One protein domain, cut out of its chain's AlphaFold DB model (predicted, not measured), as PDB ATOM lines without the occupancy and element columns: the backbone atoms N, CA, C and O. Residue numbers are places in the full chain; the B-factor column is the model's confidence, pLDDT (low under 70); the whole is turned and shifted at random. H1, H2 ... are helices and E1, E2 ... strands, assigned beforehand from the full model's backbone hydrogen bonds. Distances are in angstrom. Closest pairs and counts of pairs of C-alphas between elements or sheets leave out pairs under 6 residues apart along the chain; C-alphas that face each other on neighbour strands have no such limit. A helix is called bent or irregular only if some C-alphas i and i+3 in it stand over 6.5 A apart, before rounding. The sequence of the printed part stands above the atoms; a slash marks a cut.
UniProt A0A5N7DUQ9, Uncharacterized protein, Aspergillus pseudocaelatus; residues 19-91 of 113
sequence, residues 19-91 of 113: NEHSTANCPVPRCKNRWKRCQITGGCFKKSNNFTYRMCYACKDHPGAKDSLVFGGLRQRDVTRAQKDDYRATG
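Overview. This is residues 19 to 91 of the 113 residues of an uncharacterized protein of Aspergillus pseudocaelatus (UniProt A0A5N7DUQ9). A small antiparallel sheet of three strands lies in the middle, with two short helices, H1 and H2, that only graze it and stay apart from each other. Loops at the two ends of the sheet, residues 26 to 33 and 39 to 53, make the longest axis, and the link of residues 69 to 80 passes E1 on its way from H1 to H2. The printed part has 73 residues, in the order E1 E2 E3 H1 H2; the sheet's order is E1 - E2 - E3. The class is mixed, helices and strands, with under half of the residues in named elements. The whole is compact, with a radius of gyration of the C-alphas of 12.4 A and spans of 37 by 30 by 23 A.

Along the chain. Find C-alpha 21 at (12.176, 30.958, 8.783); from there E1, residues 21 to 25, runs 13.4 A. E2, residues 34 to 38, covers 13.3 A, and E3, residues 54 to 57, 9.1 A. H1, residues 63 to 68, measures 10.5 A; it is irregular, but only just: C-alphas 64 and 67 are 6.55 A apart. H2, residues 81 to 90, runs 14.2 A to C-alpha 90 at (25.838, 14.696, 8.329).

Arrangement. E1, E2 and E3 form a meander, each strand the antiparallel neighbour of the one before. In the hairpin E1 and E2, look for N 22 and O 37, 2.9 A apart; in the hairpin E2 and E3, for N 38 and O 54, 2.8 A. H1 is only just on the sheet, with 5 pairs of C-alphas within 10 A, and only grazes it with residues 65 to 68. H2 is on the sheet and only grazes it with residues 83 to 87; the closest C-alphas of E3 and H2 are those of Tyr 57 and Gln 83, 7.9 A. In H2 every O i to N i+4 pair is within hydrogen-bond range; in H1 0 of 2 are, beside 2 of 3 O i to N i+3 pairs.

Size, cuts and confidence. The C-alphas of Arg 30 and Asn 49, the two farthest apart, are 36.8 A from each other. The printed part has no cut; the links E2 to E3 and H1 to H2 are long. Confidence is under 70 at residues 41 to 53 and 74 to 75.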
ATOM      1  N   ASN A  19      14.380  34.679  11.983       85.31
ATOM      2  CA  ASN A  19      13.075  35.322  11.795       85.31
ATOM      3  C   ASN A  19      12.525  35.140  10.365       85.31
ATOM      4  O   ASN A  19      11.307  35.131  10.210       85.31
ATOM      5  N   GLU A  20      13.396  34.913   9.375       85.81
ATOM      6  CA  GLU A  20      13.047  34.606   7.978       85.81
ATOM      7  C   GLU A  20      12.683  33.128   7.761       85.81
ATOM      8  O   GLU A  20      12.638  32.632   6.632       85.81
ATOM      9  N   HIS A  21      12.484  32.377   8.844       87.56
ATOM     10  CA  HIS A  21      12.176  30.958   8.783       87.56
ATOM     11  C   HIS A  21      10.883  30.643   9.498       87.56
ATOM     12  O   HIS A  21      10.727  30.974  10.665       87.56
ATOM     13  N   SER A  22      10.024  29.862   8.850       87.38
ATOM     14  CA  SER A  22       8.939  29.181   9.546       87.38
ATOM     15  C   SER A  22       9.364  27.792   9.987       87.38
ATOM     16  O   SER A  22      10.061  27.067   9.284       87.38
ATOM     17  N   THR A  23       8.853  27.385  11.132       88.25
ATOM     18  CA  THR A  23       9.018  26.071  11.731       88.25
ATOM     19  C   THR A  23       7.674  25.382  11.908       88.25
ATOM     20  O   THR A  23       6.647  26.026  12.152       88.25
ATOM     21  N   ALA A  24       7.704  24.060  11.816       88.31
ATOM     22  CA  ALA A  24       6.586  23.174  12.105       88.31
ATOM     23  C   ALA A  24       7.091  22.006  12.963       88.31
ATOM     24  O   ALA A  24       8.252  21.605  12.845       88.31
ATOM     25  N   ASN A  25       6.259  21.466  13.857       88.50
ATOM     26  CA  ASN A  25       6.591  20.181  14.473       88.50
ATOM     27  C   ASN A  25       6.410  19.066  13.440       88.50
ATOM     28  O   ASN A  25       5.651  19.208  12.485       88.50
ATOM     29  N   CYS A  26       7.093  17.944  13.638       86.88
ATOM     30  CA  CYS A  26       6.672  16.729  12.967       86.88
ATOM     31  C   CYS A  26       5.262  16.344  13.480       86.88
ATOM     32  O   CYS A  26       5.072  16.292  14.698       86.88
ATOM     33  N   PRO A  27       4.276  16.097  12.596       85.88
ATOM     34  CA  PRO A  27       2.918  15.705  12.978       85.88
ATOM     35  C   PRO A  27       2.845  14.280  13.543       85.88
ATOM     36  O   PRO A  27       1.839  13.920  14.148       85.88
ATOM     37  N   VAL A  28       3.899  13.471  13.379       87.00
ATOM     38  CA  VAL A  28       3.931  12.104  13.904       87.00
ATOM     39  C   VAL A  28       3.949  12.126  15.438       87.00
ATOM     40  O   VAL A  28       4.815  12.786  16.033       87.00
ATOM     41  N   PRO A  29       3.037  11.394  16.109       86.69
ATOM     42  CA  PRO A  29       2.998  11.326  17.562       86.69
ATOM     43  C   PRO A  29       4.355  10.940  18.155       86.69
ATOM     44  O   PRO A  29       5.029  10.039  17.665       86.69
ATOM     45  N   ARG A  30       4.745  11.606  19.249       85.69
ATOM     46  CA  ARG A  30       6.015  11.401  19.981       85.69
ATOM     47  C   ARG A  30       7.290  11.823  19.239       85.69
ATOM     48  O   ARG A  30       8.350  11.843  19.866       85.69
ATOM     49  N   CYS A  31       7.215  12.242  17.975       86.19
ATOM     50  CA  CYS A  31       8.368  12.812  17.295       86.19
ATOM     51  C   CYS A  31       8.650  14.229  17.816       86.19
ATOM     52  O   CYS A  31       7.803  15.120  17.765       86.19
ATOM     53  N   LYS A  32       9.865  14.448  18.329       85.62
ATOM     54  CA  LYS A  32      10.305  15.759  18.840       85.62
ATOM     55  C   LYS A  32      11.020  16.602  17.780       85.62
ATOM     56  O   LYS A  32      11.376  17.749  18.060       85.62
ATOM     57  N   ASN A  33      11.225  16.048  16.585       86.44
ATOM     58  CA  ASN A  33      11.877  16.743  15.487       86.44
ATOM     59  C   ASN A  33      10.974  17.831  14.911       86.44
ATOM     60  O   ASN A  33       9.740  17.771  14.955       86.44
ATOM     61  N   ARG A  34      11.623  18.853  14.370       88.19
ATOM     62  CA  ARG A  34      10.980  20.018  13.778       88.19
ATOM     63  C   ARG A  34      11.499  20.239  12.372       88.19
ATOM     64  O   ARG A  34      12.663  19.982  12.072       88.19
ATOM     65  N   TRP A  35      10.615  20.746  11.537       87.94
ATOM     66  CA  TRP A  35      10.916  21.170  10.184       87.94
ATOM     67  C   TRP A  35      11.144  22.671  10.191       87.94
ATOM     68  O   TRP A  35      10.458  23.392  10.919       87.94
ATOM     69  N   LYS A  36      12.099  23.144   9.392       88.19
ATOM     70  CA  LYS A  36      12.435  24.566   9.290       88.19
ATOM     71  C   LYS A  36      12.582  24.965   7.832       88.19
ATOM     72  O   LYS A  36      13.485  24.493   7.146       88.19
ATOM     73  N   ARG A  37      11.712  25.871   7.396       85.94
ATOM     74  CA  ARG A  37      11.594  26.385   6.034       85.94
ATOM     75  C   ARG A  37      12.087  27.824   5.961       85.94
ATOM     76  O   ARG A  37      11.574  28.672   6.685       85.94
ATOM     77  N   CYS A  38      13.032  28.088   5.069       84.94
ATOM     78  CA  CYS A  38      13.481  29.422   4.674       84.94
ATOM     79  C   CYS A  38      12.383  30.092   3.833       84.94
ATOM     80  O   CYS A  38      11.937  29.511   2.842       84.94
ATOM     81  N   GLN A  39      11.928  31.279   4.243       79.81
ATOM     82  CA  GLN A  39      10.929  32.065   3.510       79.81
ATOM     83  C   GLN A  39      11.552  32.965   2.431       79.81
ATOM     84  O   GLN A  39      10.843  33.397   1.528       79.81
ATOM     85  N   ILE A  40      12.864  33.217   2.498       76.75
ATOM     86  CA  ILE A  40      13.588  33.981   1.475       76.75
ATOM     87  C   ILE A  40      13.676  33.163   0.183       76.75
ATOM     88  O   ILE A  40      14.308  32.103   0.149       76.75
ATOM     89  N   THR A  41      13.076  33.678  -0.886       67.19
ATOM     90  CA  THR A  41      13.161  33.129  -2.244       67.19
ATOM     91  C   THR A  41      14.383  33.708  -2.976       67.19
ATOM     92  O   THR A  41      14.786  34.840  -2.720       67.19
ATOM     93  N   GLY A  42      15.045  32.924  -3.843       58.22
ATOM     94  CA  GLY A  42      16.132  33.410  -4.719       58.22
ATOM     95  C   GLY A  42      17.491  33.741  -4.070       58.22
ATOM     96  O   GLY A  42      18.387  34.218  -4.759       58.22
ATOM     97  N   GLY A  43      17.675  33.493  -2.769       59.22
ATOM     98  CA  GLY A  43      18.951  33.739  -2.066       59.22
ATOM     99  C   GLY A  43      19.364  32.646  -1.078       59.22
ATOM    100  O   GLY A  43      20.458  32.691  -0.517       59.22
ATOM    101  N   CYS A  44      18.509  31.644  -0.856       60.00
ATOM    102  CA  CYS A  44      18.810  30.526   0.032       60.00
ATOM    103  C   CYS A  44      19.797  29.589  -0.716       60.00
ATOM    104  O   CYS A  44      19.385  28.754  -1.519       60.00
ATOM    105  N   PHE A  45      21.102  29.793  -0.456       55.84
ATOM    106  CA  PHE A  45      22.311  29.302  -1.155       55.84
ATOM    107  C   PHE A  45      22.663  30.033  -2.466       55.84
ATOM    108  O   PHE A  45      21.867  30.076  -3.397       55.84
ATOM    109  N   LYS A  46      23.917  30.520  -2.562       46.56
ATOM    110  CA  LYS A  46      24.542  31.325  -3.648       46.56
ATOM    111  C   LYS A  46      24.381  30.815  -5.104       46.56
ATOM    112  O   LYS A  46      24.957  31.416  -6.004       46.56
ATOM    113  N   LYS A  47      23.682  29.705  -5.358       45.72
ATOM    114  CA  LYS A  47      23.656  28.994  -6.650       45.72
ATOM    115  C   LYS A  47      22.274  28.592  -7.184       45.72
ATOM    116  O   LYS A  47      22.240  27.941  -8.222       45.72
ATOM    117  N   SER A  48      21.158  28.929  -6.533       48.88
ATOM    118  CA  SER A  48      19.834  28.517  -7.036       48.88
ATOM    119  C   SER A  48      18.938  29.712  -7.355       48.88
ATOM    120  O   SER A  48      18.563  30.469  -6.466       48.88
ATOM    121  N   ASN A  49      18.562  29.835  -8.633       51.25
ATOM    122  CA  ASN A  49      17.551  30.778  -9.140       51.25
ATOM    123  C   ASN A  49      16.117  30.262  -8.917       51.25
ATOM    124  O   ASN A  49      15.180  30.699  -9.584       51.25
ATOM    125  N   ASN A  50      15.937  29.283  -8.031       52.31
ATOM    126  CA  ASN A  50      14.643  28.678  -7.786       52.31
ATOM    127  C   ASN A  50      13.846  29.528  -6.785       52.31
ATOM    128  O   ASN A  50      14.315  29.838  -5.687       52.31
ATOM    129  N   PHE A  51      12.634  29.923  -7.176       52.97
ATOM    130  CA  PHE A  51      11.741  30.755  -6.361       52.97
ATOM    131  C   PHE A  51      10.955  29.943  -5.320       52.97
ATOM    132  O   PHE A  51      10.180  30.510  -4.553       52.97
ATOM    133  N   THR A  52      11.134  28.622  -5.274       61.44
ATOM    134  CA  THR A  52      10.501  27.761  -4.275       61.44
ATOM    135  C   THR A  52      11.144  27.960  -2.902       61.44
ATOM    136  O   THR A  52      12.364  28.066  -2.771       61.44
ATOM    137  N   TYR A  53      10.320  27.969  -1.852       66.88
ATOM    138  CA  TYR A  53      10.807  27.887  -0.477       66.88
ATOM    139  C   TYR A  53      11.753  26.691  -0.302       66.88
ATOM    140  O   TYR A  53      11.491  25.615  -0.836       66.88
ATOM    141  N   ARG A  54      12.812  26.848   0.498       75.00
ATOM    142  CA  ARG A  54      13.740  25.752   0.818       75.00
ATOM    143  C   ARG A  54      13.590  25.256   2.242       75.00
ATOM    144  O   ARG A  54      13.345  26.034   3.165       75.00
ATOM    145  N   MET A  55      13.812  23.960   2.432       81.69
ATOM    146  CA  MET A  55      13.874  23.357   3.759       81.69
ATOM    147  C   MET A  55      15.309  23.349   4.269       81.69
ATOM    148  O   MET A  55      16.177  22.659   3.746       81.69
ATOM    149  N   CYS A  56      15.553  24.113   5.330       84.56
ATOM    150  CA  CYS A  56      16.829  24.104   6.034       84.56
ATOM    151  C   CYS A  56      16.972  22.839   6.884       84.56
ATOM    152  O   CYS A  56      18.020  22.207   6.870       84.56
ATOM    153  N   TYR A  57      15.898  22.437   7.566       87.06
ATOM    154  CA  TYR A  57      15.867  21.234   8.398       87.06
ATOM    155  C   TYR A  57      14.593  20.428   8.144       87.06
ATOM    156  O   TYR A  57      13.514  21.013   8.010       87.06
ATOM    157  N   ALA A  58      14.719  19.100   8.150       84.12
ATOM    158  CA  ALA A  58      13.616  18.144   8.055       84.12
ATOM    159  C   ALA A  58      13.681  17.084   9.158       84.12
ATOM    160  O   ALA A  58      14.693  16.926   9.842       84.12
ATOM    161  N   CYS A  59      12.585  16.342   9.313       84.06
ATOM    162  CA  CYS A  59      12.553  15.133  10.123       84.06
ATOM    163  C   CYS A  59      12.951  13.928   9.265       84.06
ATOM    164  O   CYS A  59      12.162  13.484   8.434       84.06
ATOM    165  N   LYS A  60      14.144  13.378   9.504       76.81
ATOM    166  CA  LYS A  60      14.671  12.218   8.766       76.81
ATOM    167  C   LYS A  60      13.885  10.932   9.034       76.81
ATOM    168  O   LYS A  60      13.699  10.139   8.124       76.81
ATOM    169  N   ASP A  61      13.358  10.776  10.247       82.06
ATOM    170  CA  ASP A  61      12.575   9.592  10.633       82.06
ATOM    171  C   ASP A  61      11.196   9.540   9.956       82.06
ATOM    172  O   ASP A  61      10.573   8.486   9.880       82.06
ATOM    173  N   HIS A  62      10.693  10.686   9.476       83.88
ATOM    174  CA  HIS A  62       9.321  10.820   8.980       83.88
ATOM    175  C   HIS A  62       9.255  11.703   7.724       83.88
ATOM    176  O   HIS A  62       8.640  12.772   7.763       83.88
ATOM    177  N   PRO A  63       9.863  11.286   6.601       76.38
ATOM    178  CA  PRO A  63       9.912  12.099   5.385       76.38
ATOM    179  C   PRO A  63       8.515  12.404   4.815       76.38
ATOM    180  O   PRO A  63       8.254  13.539   4.424       76.38
ATOM    181  N   GLY A  64       7.578  11.447   4.865       73.44
ATOM    182  CA  GLY A  64       6.196  11.622   4.383       73.44
ATOM    183  C   GLY A  64       5.332  12.561   5.232       73.44
ATOM    184  O   GLY A  64       4.243  12.953   4.832       73.44
ATOM    185  N   ALA A  65       5.816  12.983   6.402       78.44
ATOM    186  CA  ALA A  65       5.103  13.945   7.232       78.44
ATOM    187  C   ALA A  65       5.088  15.362   6.629       78.44
ATOM    188  O   ALA A  65       4.306  16.201   7.075       78.44
ATOM    189  N   LYS A  66       5.945  15.617   5.627       75.19
ATOM    190  CA  LYS A  66       6.105  16.878   4.892       75.19
ATOM    191  C   LYS A  66       4.786  17.450   4.373       75.19
ATOM    192  O   LYS A  66       4.547  18.645   4.534       75.19
ATOM    193  N   ASP A  67       3.927  16.598   3.827       76.06
ATOM    194  CA  ASP A  67       2.668  17.007   3.191       76.06
ATOM    195  C   ASP A  67       1.600  17.439   4.207       76.06
ATOM    196  O   ASP A  67       0.637  18.117   3.866       76.06
ATOM    197  N   SER A  68       1.794  17.088   5.480       80.69
ATOM    198  CA  SER A  68       0.893  17.417   6.591       80.69
ATOM    199  C   SER A  68       1.454  18.512   7.513       80.69
ATOM    200  O   SER A  68       0.968  18.700   8.630       80.69
ATOM    201  N   LEU A  69       2.505  19.229   7.093       82.19
ATOM    202  CA  LEU A  69       3.134  20.271   7.907       82.19
ATOM    203  C   LEU A  69       2.372  21.593   7.845       82.19
ATOM    204  O   LEU A  69       2.194  22.191   6.786       82.19
ATOM    205  N   VAL A  70       2.062  22.135   9.024       82.38
ATOM    206  CA  VAL A  70       1.521  23.490   9.170       82.38
ATOM    207  C   VAL A  70       2.625  24.431   9.657       82.38
ATOM    208  O   VAL A  70       3.000  24.444  10.832       82.38
ATOM    209  N   PHE A  71       3.173  25.226   8.737       83.06
ATOM    210  CA  PHE A  71       4.196  26.236   9.026       83.06
ATOM    211  C   PHE A  71       3.581  27.543   9.545       83.06
ATOM    212  O   PHE A  71       2.518  27.954   9.096       83.06
ATOM    213  N   GLY A  72       4.288  28.244  10.439       72.44
ATOM    214  CA  GLY A  72       3.918  29.613  10.838       72.44
ATOM    215  C   GLY A  72       2.885  29.737  11.969       72.44
ATOM    216  O   GLY A  72       2.358  30.822  12.182       72.44
ATOM    217  N   GLY A  73       2.604  28.669  12.727       71.81
ATOM    218  CA  GLY A  73       1.735  28.739  13.914       71.81
ATOM    219  C   GLY A  73       2.262  29.657  15.037       71.81
ATOM    220  O   GLY A  73       3.466  29.885  15.135       71.81
ATOM    221  N   LEU A  74       1.368  30.109  15.930       62.97
ATOM    222  CA  LEU A  74       1.572  31.134  16.983       62.97
ATOM    223  C   LEU A  74       2.773  30.937  17.936       62.97
ATOM    224  O   LEU A  74       3.165  31.865  18.635       62.97
ATOM    225  N   ARG A  75       3.362  29.739  18.004       67.12
ATOM    226  CA  ARG A  75       4.511  29.415  18.866       67.12
ATOM    227  C   ARG A  75       5.630  28.775  18.058       67.12
ATOM    228  O   ARG A  75       5.975  27.606  18.245       67.12
ATOM    229  N   GLN A  76       6.175  29.558  17.139       77.00
ATOM    230  CA  GLN A  76       7.376  29.203  16.397       77.00
ATOM    231  C   GLN A  76       8.523  28.904  17.375       77.00
ATOM    232  O   GLN A  76       8.803  29.670  18.295       77.00
ATOM    233  N   ARG A  77       9.157  27.742  17.207       82.88
ATOM    234  CA  ARG A  77      10.317  27.302  17.993       82.88
ATOM    235  C   ARG A  77      11.352  26.761  17.034       82.88
ATOM    236  O   ARG A  77      10.997  25.994  16.138       82.88
ATOM    237  N   ASP A  78      12.604  27.139  17.250       84.12
ATOM    238  CA  ASP A  78      13.703  26.665  16.421       84.12
ATOM    239  C   ASP A  78      13.871  25.144  16.557       84.12
ATOM    240  O   ASP A  78      13.322  24.515  17.470       84.12
ATOM    241  N   VAL A  79      14.614  24.547  15.628       86.94
ATOM    242  CA  VAL A  79      14.958  23.123  15.695       86.94
ATOM    243  C   VAL A  79      15.741  22.802  16.965       86.94
ATOM    244  O   VAL A  79      16.422  23.655  17.541       86.94
ATOM    245  N   THR A  80      15.620  21.558  17.422       86.38
ATOM    246  CA  THR A  80      16.281  21.116  18.652       86.38
ATOM    247  C   THR A  80      17.801  21.126  18.485       86.38
ATOM    248  O   THR A  80      18.317  20.995  17.375       86.38
ATOM    249  N   ARG A  81      18.539  21.243  19.596       86.00
ATOM    250  CA  ARG A  81      20.007  21.154  19.573       86.00
ATOM    251  C   ARG A  81      20.487  19.840  18.947       86.00
ATOM    252  O   ARG A  81      21.361  19.879  18.098       86.00
ATOM    253  N   ALA A  82      19.822  18.728  19.265       85.12
ATOM    254  CA  ALA A  82      20.104  17.425  18.668       85.12
ATOM    255  C   ALA A  82      20.001  17.436  17.131       85.12
ATOM    256  O   ALA A  82      20.879  16.908  16.463       85.12
ATOM    257  N   GLN A  83      18.983  18.095  16.557       84.50
ATOM    258  CA  GLN A  83      18.874  18.233  15.099       84.50
ATOM    259  C   GLN A  83      19.969  19.127  14.500       84.50
ATOM    260  O   GLN A  83      20.405  18.886  13.377       84.50
ATOM    261  N   LYS A  84      20.421  20.160  15.223       85.75
ATOM    262  CA  LYS A  84      21.554  20.990  14.777       85.75
ATOM    263  C   LYS A  84      22.857  20.198  14.774       85.75
ATOM    264  O   LYS A  84      23.618  20.300  13.818       85.75
ATOM    265  N   ASP A  85      23.093  19.415  15.821       86.75
ATOM    266  CA  ASP A  85      24.291  18.585  15.954       86.75
ATOM    267  C   ASP A  85      24.310  17.479  14.882       86.75
ATOM    268  O   ASP A  85      25.329  17.276  14.226       86.75
ATOM    269  N   ASP A  86      23.163  16.849  14.610       82.94
ATOM    270  CA  ASP A  86      23.000  15.880  13.518       82.94
ATOM    271  C   ASP A  86      23.236  16.503  12.128       82.94
ATOM    272  O   ASP A  86      23.930  15.920  11.290       82.94
ATOM    273  N   TYR A  87      22.735  17.717  11.875       83.50
ATOM    274  CA  TYR A  87      23.058  18.443  10.642       83.50
ATOM    275  C   TYR A  87      24.560  18.729  10.529       83.50
ATOM    276  O   TYR A  87      25.145  18.488   9.477       83.50
ATOM    277  N   ARG A  88      25.208  19.188  11.605       83.44
ATOM    278  CA  ARG A  88      26.659  19.441  11.619       83.44
ATOM    279  C   ARG A  88      27.474  18.175  11.349       83.44
ATOM    280  O   ARG A  88      28.516  18.267  10.712       83.44
ATOM    281  N   ALA A  89      26.997  17.015  11.804       84.69
ATOM    282  CA  ALA A  89      27.651  15.730  11.573       84.69
ATOM    283  C   ALA A  89      27.435  15.183  10.153       84.69
ATOM    284  O   ALA A  89      28.339  14.581   9.583       84.69
ATOM    285  N   THR A  90      26.242  15.371   9.579       79.88
ATOM    286  CA  THR A  90      25.838  14.696   8.329       79.88
ATOM    287  C   THR A  90      25.813  15.600   7.098       79.88
ATOM    288  O   THR A  90      25.831  15.104   5.976       79.88
ATOM    289  N   GLY A  91      25.710  16.918   7.276       75.69
ATOM    290  CA  GLY A  91      25.500  17.888   6.198       75.69
ATOM    291  C   GLY A  91      24.139  17.778   5.497       75.69
ATOM    292  O   GLY A  91      23.889  18.501   4.532       75.69
TER     293      GLY A  91